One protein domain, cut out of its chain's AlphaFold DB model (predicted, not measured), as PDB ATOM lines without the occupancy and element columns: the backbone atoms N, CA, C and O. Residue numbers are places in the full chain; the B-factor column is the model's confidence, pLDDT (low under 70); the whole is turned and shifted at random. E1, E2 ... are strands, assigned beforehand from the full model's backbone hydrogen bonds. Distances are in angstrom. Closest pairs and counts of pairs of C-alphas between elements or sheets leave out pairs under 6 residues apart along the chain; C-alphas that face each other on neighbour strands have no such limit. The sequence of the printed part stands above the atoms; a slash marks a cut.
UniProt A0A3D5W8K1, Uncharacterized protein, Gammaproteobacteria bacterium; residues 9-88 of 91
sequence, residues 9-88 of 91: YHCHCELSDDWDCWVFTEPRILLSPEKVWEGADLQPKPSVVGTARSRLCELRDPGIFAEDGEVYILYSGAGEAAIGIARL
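Overview. This is residues 9 to 88 of the 91 residues of an uncharacterized protein of Gammaproteobacteria bacterium (UniProt A0A3D5W8K1). With little regular structure, the domain is mostly loop: a narrow arm, whose tip at residues 16 to 21 sticks out, then E1, a long loop, residues 32 to 59, and a twisted sheet of three strands. The 80 printed residues include four named strands, E1 to E4, holding 26 residues, and no named helix: all strand. The sheet, E2 - E3 - E4, is antiparallel. The whole is loose, radius of gyration of the C-alphas 15.1 A, spanning 43 by 34 by 20 A.

Arrangement. Residues 9 to 10 pair antiparallel with residues 28 to 29 of E1, residues 28 to 31, which pairs with no named strand. E2, residues 60 to 67, E3, residues 70 to 77, and E4, residues 82 to 87, form a meander, each strand the antiparallel neighbour of the one before. In hairpin E2 and E3, N 63 and O 74 are within hydrogen-bond range at 2.8 A; in hairpin E3 and E4, N 75 and O 84 at 3.0 A.

Along the chain. E1 measures 9.3 A from C-alpha 28 (20.349, -23.915, 25.479). E2 measures 22.0 A, E3 21.9 A and E4 17.1 A, to C-alpha 87 (31.841, -15.173, 34.298).

Size, cuts and confidence. The farthest C-alphas, Asp 17 and Asp 41, are 45.0 A apart. The link E1 to E2 is long. The printed part has no cut, and no printed residue is under 70 in pLDDT.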
ATOM      1  N   TYR A   9      26.965 -24.385  23.963       95.31
ATOM      2  CA  TYR A   9      25.695 -24.803  24.550       95.31
ATOM      3  C   TYR A   9      25.876 -25.281  25.990       95.31
ATOM      4  O   TYR A   9      26.962 -25.680  26.403       95.31
ATOM      5  N   HIS A  10      24.780 -25.267  26.740       93.50
ATOM      6  CA  HIS A  10      24.688 -25.770  28.102       93.50
ATOM      7  C   HIS A  10      23.395 -26.573  28.281       93.50
ATOM      8  O   HIS A  10      22.322 -26.128  27.869       93.50
ATOM      9  N   CYS A  11      23.475 -27.709  28.965       93.94
ATOM     10  CA  CYS A  11      22.330 -28.458  29.477       93.94
ATOM     11  C   CYS A  11      22.665 -29.026  30.857       93.94
ATOM     12  O   CYS A  11      23.833 -29.114  31.236       93.94
ATOM     13  N   HIS A  12      21.634 -29.419  31.601       93.12
ATOM     14  CA  HIS A  12      21.812 -30.217  32.807       93.12
ATOM     15  C   HIS A  12      21.718 -31.697  32.453       93.12
ATOM     16  O   HIS A  12      20.981 -32.076  31.540       93.12
ATOM     17  N   CYS A  13      22.447 -32.519  33.198       93.88
ATOM     18  CA  CYS A  13      22.388 -33.966  33.093       93.88
ATOM     19  C   CYS A  13      21.958 -34.547  34.438       93.88
ATOM     20  O   CYS A  13      22.617 -34.322  35.454       93.88
ATOM     21  N   GLU A  14      20.873 -35.312  34.439       93.88
ATOM     22  CA  GLU A  14      20.517 -36.184  35.550       93.88
ATOM     23  C   GLU A  14      21.357 -37.459  35.438       93.88
ATOM     24  O   GLU A  14      21.307 -38.171  34.430       93.88
ATOM     25  N   LEU A  15      22.188 -37.699  36.453       94.56
ATOM     26  CA  LEU A  15      23.131 -38.813  36.471       94.56
ATOM     27  C   LEU A  15      22.483 -40.072  37.054       94.56
ATOM     28  O   LEU A  15      21.724 -40.015  38.020       94.56
ATOM     29  N   SER A  16      22.858 -41.213  36.483       93.44
ATOM     30  CA  SER A  16      22.548 -42.564  36.955       93.44
ATOM     31  C   SER A  16      23.850 -43.358  37.107       93.44
ATOM     32  O   SER A  16      24.873 -42.982  36.524       93.44
ATOM     33  N   ASP A  17      23.807 -44.454  37.869       94.19
ATOM     34  CA  ASP A  17      24.922 -45.404  37.990       94.19
ATOM     35  C   ASP A  17      25.290 -46.018  36.628       94.19
ATOM     36  O   ASP A  17      26.463 -46.276  36.353       94.19
ATOM     37  N   ASP A  18      24.289 -46.225  35.766       94.75
ATOM     38  CA  ASP A  18      24.484 -46.602  34.370       94.75
ATOM     39  C   ASP A  18      24.537 -45.345  33.492       94.75
ATOM     40  O   ASP A  18      23.574 -44.576  33.425       94.75
ATOM     41  N   TRP A  19      25.667 -45.132  32.818       93.50
ATOM     42  CA  TRP A  19      25.895 -43.958  31.975       93.50
ATOM     43  C   TRP A  19      25.024 -43.959  30.714       93.50
ATOM     44  O   TRP A  19      24.692 -42.885  30.214       93.50
ATOM     45  N   ASP A  20      24.573 -45.133  30.254       93.88
ATOM     46  CA  ASP A  20      23.589 -45.251  29.168       93.88
ATOM     47  C   ASP A  20      22.199 -44.735  29.590       93.88
ATOM     48  O   ASP A  20      21.343 -44.460  28.747       93.88
ATOM     49  N   CYS A  21      21.967 -44.567  30.897       95.06
ATOM     50  CA  CYS A  21      20.712 -44.079  31.465       95.06
ATOM     51  C   CYS A  21      20.750 -42.588  31.845       95.06
ATOM     52  O   CYS A  21      19.825 -42.107  32.501       95.06
ATOM     53  N   TRP A  22      21.806 -41.854  31.489       96.19
ATOM     54  CA  TRP A  22      21.886 -40.415  31.743       96.19
ATOM     55  C   TRP A  22      20.841 -39.652  30.925       96.19
ATOM     56  O   TRP A  22      20.679 -39.882  29.725       96.19
ATOM     57  N   VAL A  23      20.141 -38.717  31.570       95.38
ATOM     58  CA  VAL A  23      19.093 -37.911  30.930       95.38
ATOM     59  C   VAL A  23      19.541 -36.460  30.867       95.38
ATOM     60  O   VAL A  23      19.793 -35.829  31.891       95.38
ATOM     61  N   PHE A  24      19.612 -35.913  29.658       95.12
ATOM     62  CA  PHE A  24      19.966 -34.516  29.430       95.12
ATOM     63  C   PHE A  24      18.713 -33.664  29.244       95.12
ATOM     64  O   PHE A  24      17.772 -34.061  28.554       95.12
ATOM     65  N   THR A  25      18.709 -32.464  29.818       95.44
ATOM     66  CA  THR A  25      17.709 -31.447  29.482       95.44
ATOM     67  C   THR A  25      17.941 -30.917  28.069       95.44
ATOM     68  O   THR A  25      19.043 -31.030  27.531       95.44
ATOM     69  N   GLU A  26      16.940 -30.237  27.504       95.31
ATOM     70  CA  GLU A  26      17.102 -29.529  26.231       95.31
ATOM     71  C   GLU A  26      18.309 -28.564  26.298       95.31
ATOM     72  O   GLU A  26      18.399 -27.764  27.243       95.31
ATOM     73  N   PRO A  27      19.259 -28.633  25.348       94.50
ATOM     74  CA  PRO A  27      20.398 -27.733  25.317       94.50
ATOM     75  C   PRO A  27      19.963 -26.306  24.990       94.50
ATOM     76  O   PRO A  27      19.218 -26.047  24.048       94.50
ATOM     77  N   ARG A  28      20.497 -25.349  25.747       94.62
ATOM     78  CA  ARG A  28      20.349 -23.915  25.479       94.62
ATOM     79  C   ARG A  28      21.674 -23.324  25.030       94.62
ATOM     80  O   ARG A  28      22.731 -23.753  25.487       94.62
ATOM     81  N   ILE A  29      21.614 -22.314  24.170       95.56
ATOM     82  CA  ILE A  29      22.797 -21.535  23.798       95.56
ATOM     83  C   ILE A  29      23.277 -20.780  25.041       95.56
ATOM     84  O   ILE A  29      22.503 -20.051  25.662       95.56
ATOM     85  N   LEU A  30      24.541 -20.978  25.402       95.50
ATOM     86  CA  LEU A  30      25.221 -20.265  26.477       95.50
ATOM     87  C   LEU A  30      25.959 -19.037  25.932       95.50
ATOM     88  O   LEU A  30      25.811 -17.954  26.486       95.50
ATOM     89  N   LEU A  31      26.717 -19.195  24.841       96.75
ATOM     90  CA  LEU A  31      27.441 -18.102  24.179       96.75
ATOM     91  C   LEU A  31      27.335 -18.208  22.656       96.75
ATOM     92  O   LEU A  31      27.384 -19.299  22.083       96.75
ATOM     93  N   SER A  32      27.243 -17.047  22.010       97.38
ATOM     94  CA  SER A  32      27.279 -16.872  20.553       97.38
ATOM     95  C   SER A  32      28.363 -15.864  20.177       97.38
ATOM     96  O   SER A  32      28.680 -15.017  21.009       97.38
ATOM     97  N   PRO A  33      28.908 -15.894  18.948       97.56
ATOM     98  CA  PRO A  33      29.752 -14.803  18.474       97.56
ATOM     99  C   PRO A  33      28.966 -13.482  18.465       97.56
ATOM    100  O   PRO A  33      27.979 -13.353  17.741       97.56
ATOM    101  N   GLU A  34      29.405 -12.491  19.236       97.69
ATOM    102  CA  GLU A  34      28.776 -11.162  19.322       97.69
ATOM    103  C   GLU A  34      29.746 -10.040  18.943       97.69
ATOM    104  O   GLU A  34      29.352  -8.987  18.436       97.69
ATOM    105  N   LYS A  35      31.041 -10.254  19.178       97.75
ATOM    106  CA  LYS A  35      32.098  -9.264  18.987       97.75
ATOM    107  C   LYS A  35      32.912  -9.571  17.740       97.75
ATOM    108  O   LYS A  35      33.078 -10.715  17.327       97.75
ATOM    109  N   VAL A  36      33.513  -8.531  17.163       98.31
ATOM    110  CA  VAL A  36      34.406  -8.676  15.999       98.31
ATOM    111  C   VAL A  36      35.528  -9.670  16.302       98.31
ATOM    112  O   VAL A  36      35.790 -10.568  15.518       98.31
ATOM    113  N   TRP A  37      36.167  -9.598  17.468       97.81
ATOM    114  CA  TRP A  37      37.242 -10.543  17.795       97.81
ATOM    115  C   TRP A  37      36.759 -11.999  17.958       97.81
ATOM    116  O   TRP A  37      37.573 -12.906  17.835       97.81
ATOM    117  N   GLU A  38      35.455 -12.227  18.137       98.19
ATOM    118  CA  GLU A  38      34.811 -13.552  18.146       98.19
ATOM    119  C   GLU A  38      34.413 -14.030  16.742       98.19
ATOM    120  O   GLU A  38      33.998 -15.172  16.570       98.19
ATOM    121  N   GLY A  39      34.552 -13.172  15.727       97.88
ATOM    122  CA  GLY A  39      34.200 -13.469  14.341       97.88
ATOM    123  C   GLY A  39      32.773 -13.080  13.961       97.88
ATOM    124  O   GLY A  39      32.319 -13.479  12.892       97.88
ATOM    125  N   ALA A  40      32.073 -12.287  14.781       97.81
ATOM    126  CA  ALA A  40      30.699 -11.850  14.507       97.81
ATOM    127  C   ALA A  40      30.560 -10.976  13.238       97.81
ATOM    128  O   ALA A  40      29.475 -10.849  12.681       97.81
ATOM    129  N   ASP A  41      31.660 -10.388  12.758       98.00
ATOM    130  CA  ASP A  41      31.756  -9.664  11.482       98.00
ATOM    131  C   ASP A  41      31.822 -10.583  10.251       98.00
ATOM    132  O   ASP A  41      31.754 -10.106   9.117       98.00
ATOM    133  N   LEU A  42      31.985 -11.892  10.444       97.56
ATOM    134  CA  LEU A  42      32.166 -12.863   9.371       97.56
ATOM    135  C   LEU A  42      30.863 -13.599   9.061       97.56
ATOM    136  O   LEU A  42      30.025 -13.836   9.928       97.56
ATOM    137  N   GLN A  43      30.712 -14.025   7.806       96.50
ATOM    138  CA  GLN A  43      29.573 -14.844   7.408       96.50
ATOM    139  C   GLN A  43      29.611 -16.199   8.142       96.50
ATOM    140  O   GLN A  43      30.618 -16.909   8.018       96.50
ATOM    141  N   PRO A  44      28.536 -16.596   8.848       95.44
ATOM    142  CA  PRO A  44      28.460 -17.899   9.491       95.44
ATOM    143  C   PRO A  44      28.476 -19.007   8.440       95.44
ATOM    144  O   PRO A  44      27.851 -18.905   7.379       95.44
ATOM    145  N   LYS A  45      29.228 -20.063   8.733       92.69
ATOM    146  CA  LYS A  45      29.342 -21.261   7.904       92.69
ATOM    147  C   LYS A  45      29.191 -22.486   8.802       92.69
ATOM    148  O   LYS A  45      29.520 -22.391   9.981       92.69
ATOM    149  N   PRO A  46      28.716 -23.622   8.264       92.81
ATOM    150  CA  PRO A  46      28.714 -24.872   9.004       92.81
ATOM    151  C   PRO A  46      30.126 -25.235   9.452       92.81
ATOM    152  O   PRO A  46      31.048 -25.237   8.628       92.81
ATOM    153  N   SER A  47      30.275 -25.584  10.724       89.06
ATOM    154  CA  SER A  47      31.574 -25.950  11.266       89.06
ATOM    155  C   SER A  47      32.087 -27.259  10.666       89.06
ATOM    156  O   SER A  47      31.346 -28.209  10.350       89.06
ATOM    157  N   VAL A  48      33.404 -27.285  10.481       91.06
ATOM    158  CA  VAL A  48      34.159 -28.419   9.950       91.06
ATOM    159  C   VAL A  48      35.115 -28.905  11.030       91.06
ATOM    160  O   VAL A  48      35.773 -28.106  11.697       91.06
ATOM    161  N   VAL A  49      35.184 -30.229  11.185       88.50
ATOM    162  CA  VAL A  49      36.088 -30.890  12.132       88.50
ATOM    163  C   VAL A  49      37.539 -30.579  11.769       88.50
ATOM    164  O   VAL A  49      37.945 -30.739  10.616       88.50
ATOM    165  N   GLY A  50      38.322 -30.187  12.772       89.38
ATOM    166  CA  GLY A  50      39.735 -29.845  12.645       89.38
ATOM    167  C   GLY A  50      40.018 -28.377  12.963       89.38
ATOM    168  O   GLY A  50      39.117 -27.619  13.318       89.38
ATOM    169  N   THR A  51      41.290 -28.003  12.831       89.81
ATOM    170  CA  THR A  51      41.802 -26.663  13.145       89.81
ATOM    171  C   THR A  51      41.365 -25.628  12.109       89.81
ATOM    172  O   THR A  51      41.536 -25.832  10.898       89.81
ATOM    173  N   ALA A  52      40.872 -24.485  12.571       92.50
ATOM    174  CA  ALA A  52      40.630 -23.312  11.755       92.50
ATOM    175  C   ALA A  52      41.954 -22.734  11.237       92.50
ATOM    176  O   ALA A  52      42.924 -22.510  11.956       92.50
ATOM    177  N   ARG A  53      41.997 -22.467   9.930       92.00
ATOM    178  CA  ARG A  53      43.164 -21.859   9.263       92.00
ATOM    179  C   ARG A  53      43.050 -20.340   9.127       92.00
ATOM    180  O   ARG A  53      43.960 -19.694   8.616       92.00
ATOM    181  N   SER A  54      41.911 -19.783   9.520       94.75
ATOM    182  CA  SER A  54      41.562 -18.368   9.426       94.75
ATOM    183  C   SER A  54      40.520 -18.035  10.486       94.75
ATOM    184  O   SER A  54      39.947 -18.941  11.087       94.75
ATOM    185  N   ARG A  55      40.208 -16.745  10.649       97.06
ATOM    186  CA  ARG A  55      39.055 -16.327  11.453       97.06
ATOM    187  C   ARG A  55      37.759 -16.909  10.873       97.06
ATOM    188  O   ARG A  55      37.584 -16.910   9.649       97.06
ATOM    189  N   LEU A  56      36.873 -17.380  11.742       97.25
ATOM    190  CA  LEU A  56      35.547 -17.929  11.430       97.25
ATOM    191  C   LEU A  56      34.502 -17.326  12.379       97.25
ATOM    192  O   LEU A  56      34.870 -16.847  13.436       97.25
ATOM    193  N   CYS A  57      33.214 -17.331  12.033       97.75
ATOM    194  CA  CYS A  57      32.149 -16.949  12.973       97.75
ATOM    195  C   CYS A  57      31.800 -18.171  13.837       97.75
ATOM    196  O   CYS A  57      30.828 -18.867  13.559       97.75
ATOM    197  N   GLU A  58      32.677 -18.514  14.784       97.25
ATOM    198  CA  GLU A  58      32.631 -19.765  15.554       97.25
ATOM    199  C   GLU A  58      33.245 -19.572  16.950       97.25
ATOM    200  O   GLU A  58      34.362 -19.055  17.059       97.25
ATOM    201  N   LEU A  59      32.538 -20.014  17.995       97.81
ATOM    202  CA  LEU A  59      33.082 -20.182  19.349       97.81
ATOM    203  C   LEU A  59      33.364 -21.665  19.612       97.81
ATOM    204  O   LEU A  59      32.528 -22.503  19.283       97.81
ATOM    205  N   ARG A  60      34.517 -21.998  20.199       96.00
ATOM    206  CA  ARG A  60      34.980 -23.388  20.377       96.00
ATOM    207  C   ARG A  60      35.620 -23.622  21.746       96.00
ATOM    208  O   ARG A  60      35.898 -22.679  22.482       96.00
ATOM    209  N   ASP A  61      35.859 -24.894  22.055       95.62
ATOM    210  CA  ASP A  61      36.679 -25.365  23.179       95.62
ATOM    211  C   ASP A  61      36.327 -24.747  24.550       95.62
ATOM    212  O   ASP A  61      37.197 -24.170  25.209       95.62
ATOM    213  N   PRO A  62      35.059 -24.833  25.005       96.56
ATOM    214  CA  PRO A  62      34.680 -24.311  26.311       96.56
ATOM    215  C   PRO A  62      35.421 -25.042  27.442       96.56
ATOM    216  O   PRO A  62      35.418 -26.272  27.510       96.56
ATOM    217  N   GLY A  63      36.003 -24.283  28.369       97.00
ATOM    218  CA  GLY A  63      36.655 -24.788  29.577       97.00
ATOM    219  C   GLY A  63      36.174 -24.049  30.820       97.00
ATOM    220  O   GLY A  63      36.203 -22.823  30.858       97.00
ATOM    221  N   ILE A  64      35.742 -24.782  31.846       96.06
ATOM    222  CA  ILE A  64      35.312 -24.188  33.118       96.06
ATOM    223  C   ILE A  64      36.528 -23.942  34.017       96.06
ATOM    224  O   ILE A  64      37.375 -24.819  34.186       96.06
ATOM    225  N   PHE A  65      36.588 -22.757  34.615       95.69
ATOM    226  CA  PHE A  65      37.587 -22.355  35.602       95.69
ATOM    227  C   PHE A  65      36.876 -21.782  36.827       95.69
ATOM    228  O   PHE A  65      36.009 -20.929  36.677       95.69
ATOM    229  N   ALA A  66      37.223 -22.244  38.024       95.94
ATOM    230  CA  ALA A  66      36.624 -21.764  39.264       95.94
ATOM    231  C   ALA A  66      37.716 -21.361  40.259       95.94
ATOM    232  O   ALA A  66      38.630 -22.143  40.523       95.94
ATOM    233  N   GLU A  67      37.607 -20.155  40.809       94.62
ATOM    234  CA  GLU A  67      38.556 -19.578  41.766       94.62
ATOM    235  C   GLU A  67      37.806 -18.636  42.716       94.62
ATOM    236  O   GLU A  67      36.912 -17.909  42.293       94.62
ATOM    237  N   ASP A  68      38.128 -18.690  44.013       94.38
ATOM    238  CA  ASP A  68      37.553 -17.827  45.059       94.38
ATOM    239  C   ASP A  68      36.010 -17.758  45.103       94.38
ATOM    240  O   ASP A  68      35.421 -16.765  45.521       94.38
ATOM    241  N   GLY A  69      35.343 -18.852  44.719       93.12
ATOM    242  CA  GLY A  69      33.879 -18.952  44.706       93.12
ATOM    243  C   GLY A  69      33.215 -18.403  43.440       93.12
ATOM    244  O   GLY A  69      32.003 -18.534  43.296       93.12
ATOM    245  N   GLU A  70      33.994 -17.865  42.504       95.75
ATOM    246  CA  GLU A  70      33.518 -17.418  41.202       95.75
ATOM    247  C   GLU A  70      33.780 -18.499  40.143       95.75
ATOM    248  O   GLU A  70      34.803 -19.190  40.167       95.75
ATOM    249  N   VAL A  71      32.851 -18.644  39.195       96.31
ATOM    250  CA  VAL A  71      32.954 -19.603  38.088       96.31
ATOM    251  C   VAL A  71      33.044 -18.845  36.770       96.31
ATOM    252  O   VAL A  71      32.289 -17.910  36.506       96.31
ATOM    253  N   TYR A  72      33.959 -19.277  35.918       96.62
ATOM    254  CA  TYR A  72      34.239 -18.706  34.614       96.62
ATOM    255  C   TYR A  72      34.220 -19.787  33.538       96.62
ATOM    256  O   TYR A  72      34.495 -20.960  33.794       96.62
ATOM    257  N   ILE A  73      33.952 -19.362  32.311       97.38
ATOM    258  CA  ILE A  73      34.146 -20.146  31.100       97.38
ATOM    259  C   ILE A  73      35.200 -19.469  30.230       97.38
ATOM    260  O   ILE A  73      35.075 -18.292  29.886       97.38
ATOM    261  N   LEU A  74      36.246 -20.210  29.890       98.19
ATOM    262  CA  LEU A  74      37.207 -19.863  28.856       98.19
ATOM    263  C   LEU A  74      36.765 -20.496  27.540       98.19
ATOM    264  O   LEU A  74      36.185 -21.580  27.544       98.19
ATOM    265  N   TYR A  75      37.032 -19.827  26.426       98.25
ATOM    266  CA  TYR A  75      36.671 -20.332  25.104       98.25
ATOM    267  C   TYR A  75      37.563 -19.766  24.000       98.25
ATOM    268  O   TYR A  75      38.114 -18.670  24.127       98.25
ATOM    269  N   SER A  76      37.657 -20.497  22.895       97.88
ATOM    270  CA  SER A  76      38.267 -20.043  21.647       97.88
ATOM    271  C   SER A  76      37.266 -19.194  20.853       97.88
ATOM    272  O   SER A  76      36.108 -19.578  20.679       97.88
ATOM    273  N   GLY A  77      37.704 -18.026  20.384       97.62
ATOM    274  CA  GLY A  77      36.920 -17.103  19.568       97.62
ATOM    275  C   GLY A  77      37.435 -17.010  18.133       97.62
ATOM    276  O   GLY A  77      38.626 -17.178  17.854       97.62
ATOM    277  N   ALA A  78      36.525 -16.677  17.223       97.50
ATOM    278  CA  ALA A  78      36.777 -16.576  15.796       97.50
ATOM    279  C   ALA A  78      37.410 -17.843  15.177       97.50
ATOM    280  O   ALA A  78      38.342 -17.737  14.375       97.50
ATOM    281  N   GLY A  79      36.939 -19.036  15.552       94.94
ATOM    282  CA  GLY A  79      37.689 -20.286  15.386       94.94
ATOM    283  C   GLY A  79      38.666 -20.452  16.552       94.94
ATOM    284  O   GLY A  79      38.247 -20.354  17.697       94.94
ATOM    285  N   GLU A  80      39.959 -20.650  16.284       95.50
ATOM    286  CA  GLU A  80      41.010 -20.666  17.322       95.50
ATOM    287  C   GLU A  80      41.930 -19.424  17.258       95.50
ATOM    288  O   GLU A  80      43.124 -19.490  17.553       95.50
ATOM    289  N   ALA A  81      41.393 -18.274  16.828       96.88
ATOM    290  CA  ALA A  81      42.169 -17.045  16.611       96.88
ATOM    291  C   ALA A  81      42.201 -16.090  17.822       96.88
ATOM    292  O   ALA A  81      42.985 -15.138  17.828       96.88
ATOM    293  N   ALA A  82      41.357 -16.315  18.830       97.38
ATOM    294  CA  ALA A  82      41.286 -15.529  20.058       97.38
ATOM    295  C   ALA A  82      40.925 -16.412  21.262       97.38
ATOM    296  O   ALA A  82      40.402 -17.507  21.081       97.38
ATOM    297  N   ILE A  83      41.160 -15.916  22.482       97.88
ATOM    298  CA  ILE A  83      40.700 -16.545  23.730       97.88
ATOM    299  C   ILE A  83      39.825 -15.544  24.483       97.88
ATOM    300  O   ILE A  83      40.238 -14.405  24.714       97.88
ATOM    301  N   GLY A  84      38.621 -15.975  24.849       97.62
ATOM    302  CA  GLY A  84      37.681 -15.247  25.688       97.62
ATOM    303  C   GLY A  84      37.576 -15.857  27.083       97.62
ATOM    304  O   GLY A  84      37.834 -17.044  27.274       97.62
ATOM    305  N   ILE A  85      37.176 -15.033  28.049       97.19
ATOM    306  CA  ILE A  85      36.739 -15.469  29.375       97.19
ATOM    307  C   ILE A  85      35.452 -14.725  29.733       97.19
ATOM    308  O   ILE A  85      35.357 -13.510  29.545       97.19
ATOM    309  N   ALA A  86      34.460 -15.451  30.237       95.50
ATOM    310  CA  ALA A  86      33.208 -14.897  30.734       95.50
ATOM    311  C   ALA A  86      32.893 -15.488  32.108       95.50
ATOM    312  O   ALA A  86      33.158 -16.662  32.355       95.50
ATOM    313  N   ARG A  87      32.336 -14.680  33.011       95.69
ATOM    314  CA  ARG A  87      31.841 -15.173  34.298       95.69
ATOM    315  C   ARG A  87      30.483 -15.848  34.104       95.69
ATOM    316  O   ARG A  87      29.660 -15.347  33.340       95.69
ATOM    317  N   LEU A  88      30.255 -16.956  34.797       93.56
ATOM    318  CA  LEU A  88      28.976 -17.652  34.840       93.56
ATOM    319  C   LEU A  88      28.243 -17.287  36.133       93.56
ATOM    320  O   LEU A  88      28.665 -17.666  37.221       93.56
TER     321      LEU A  88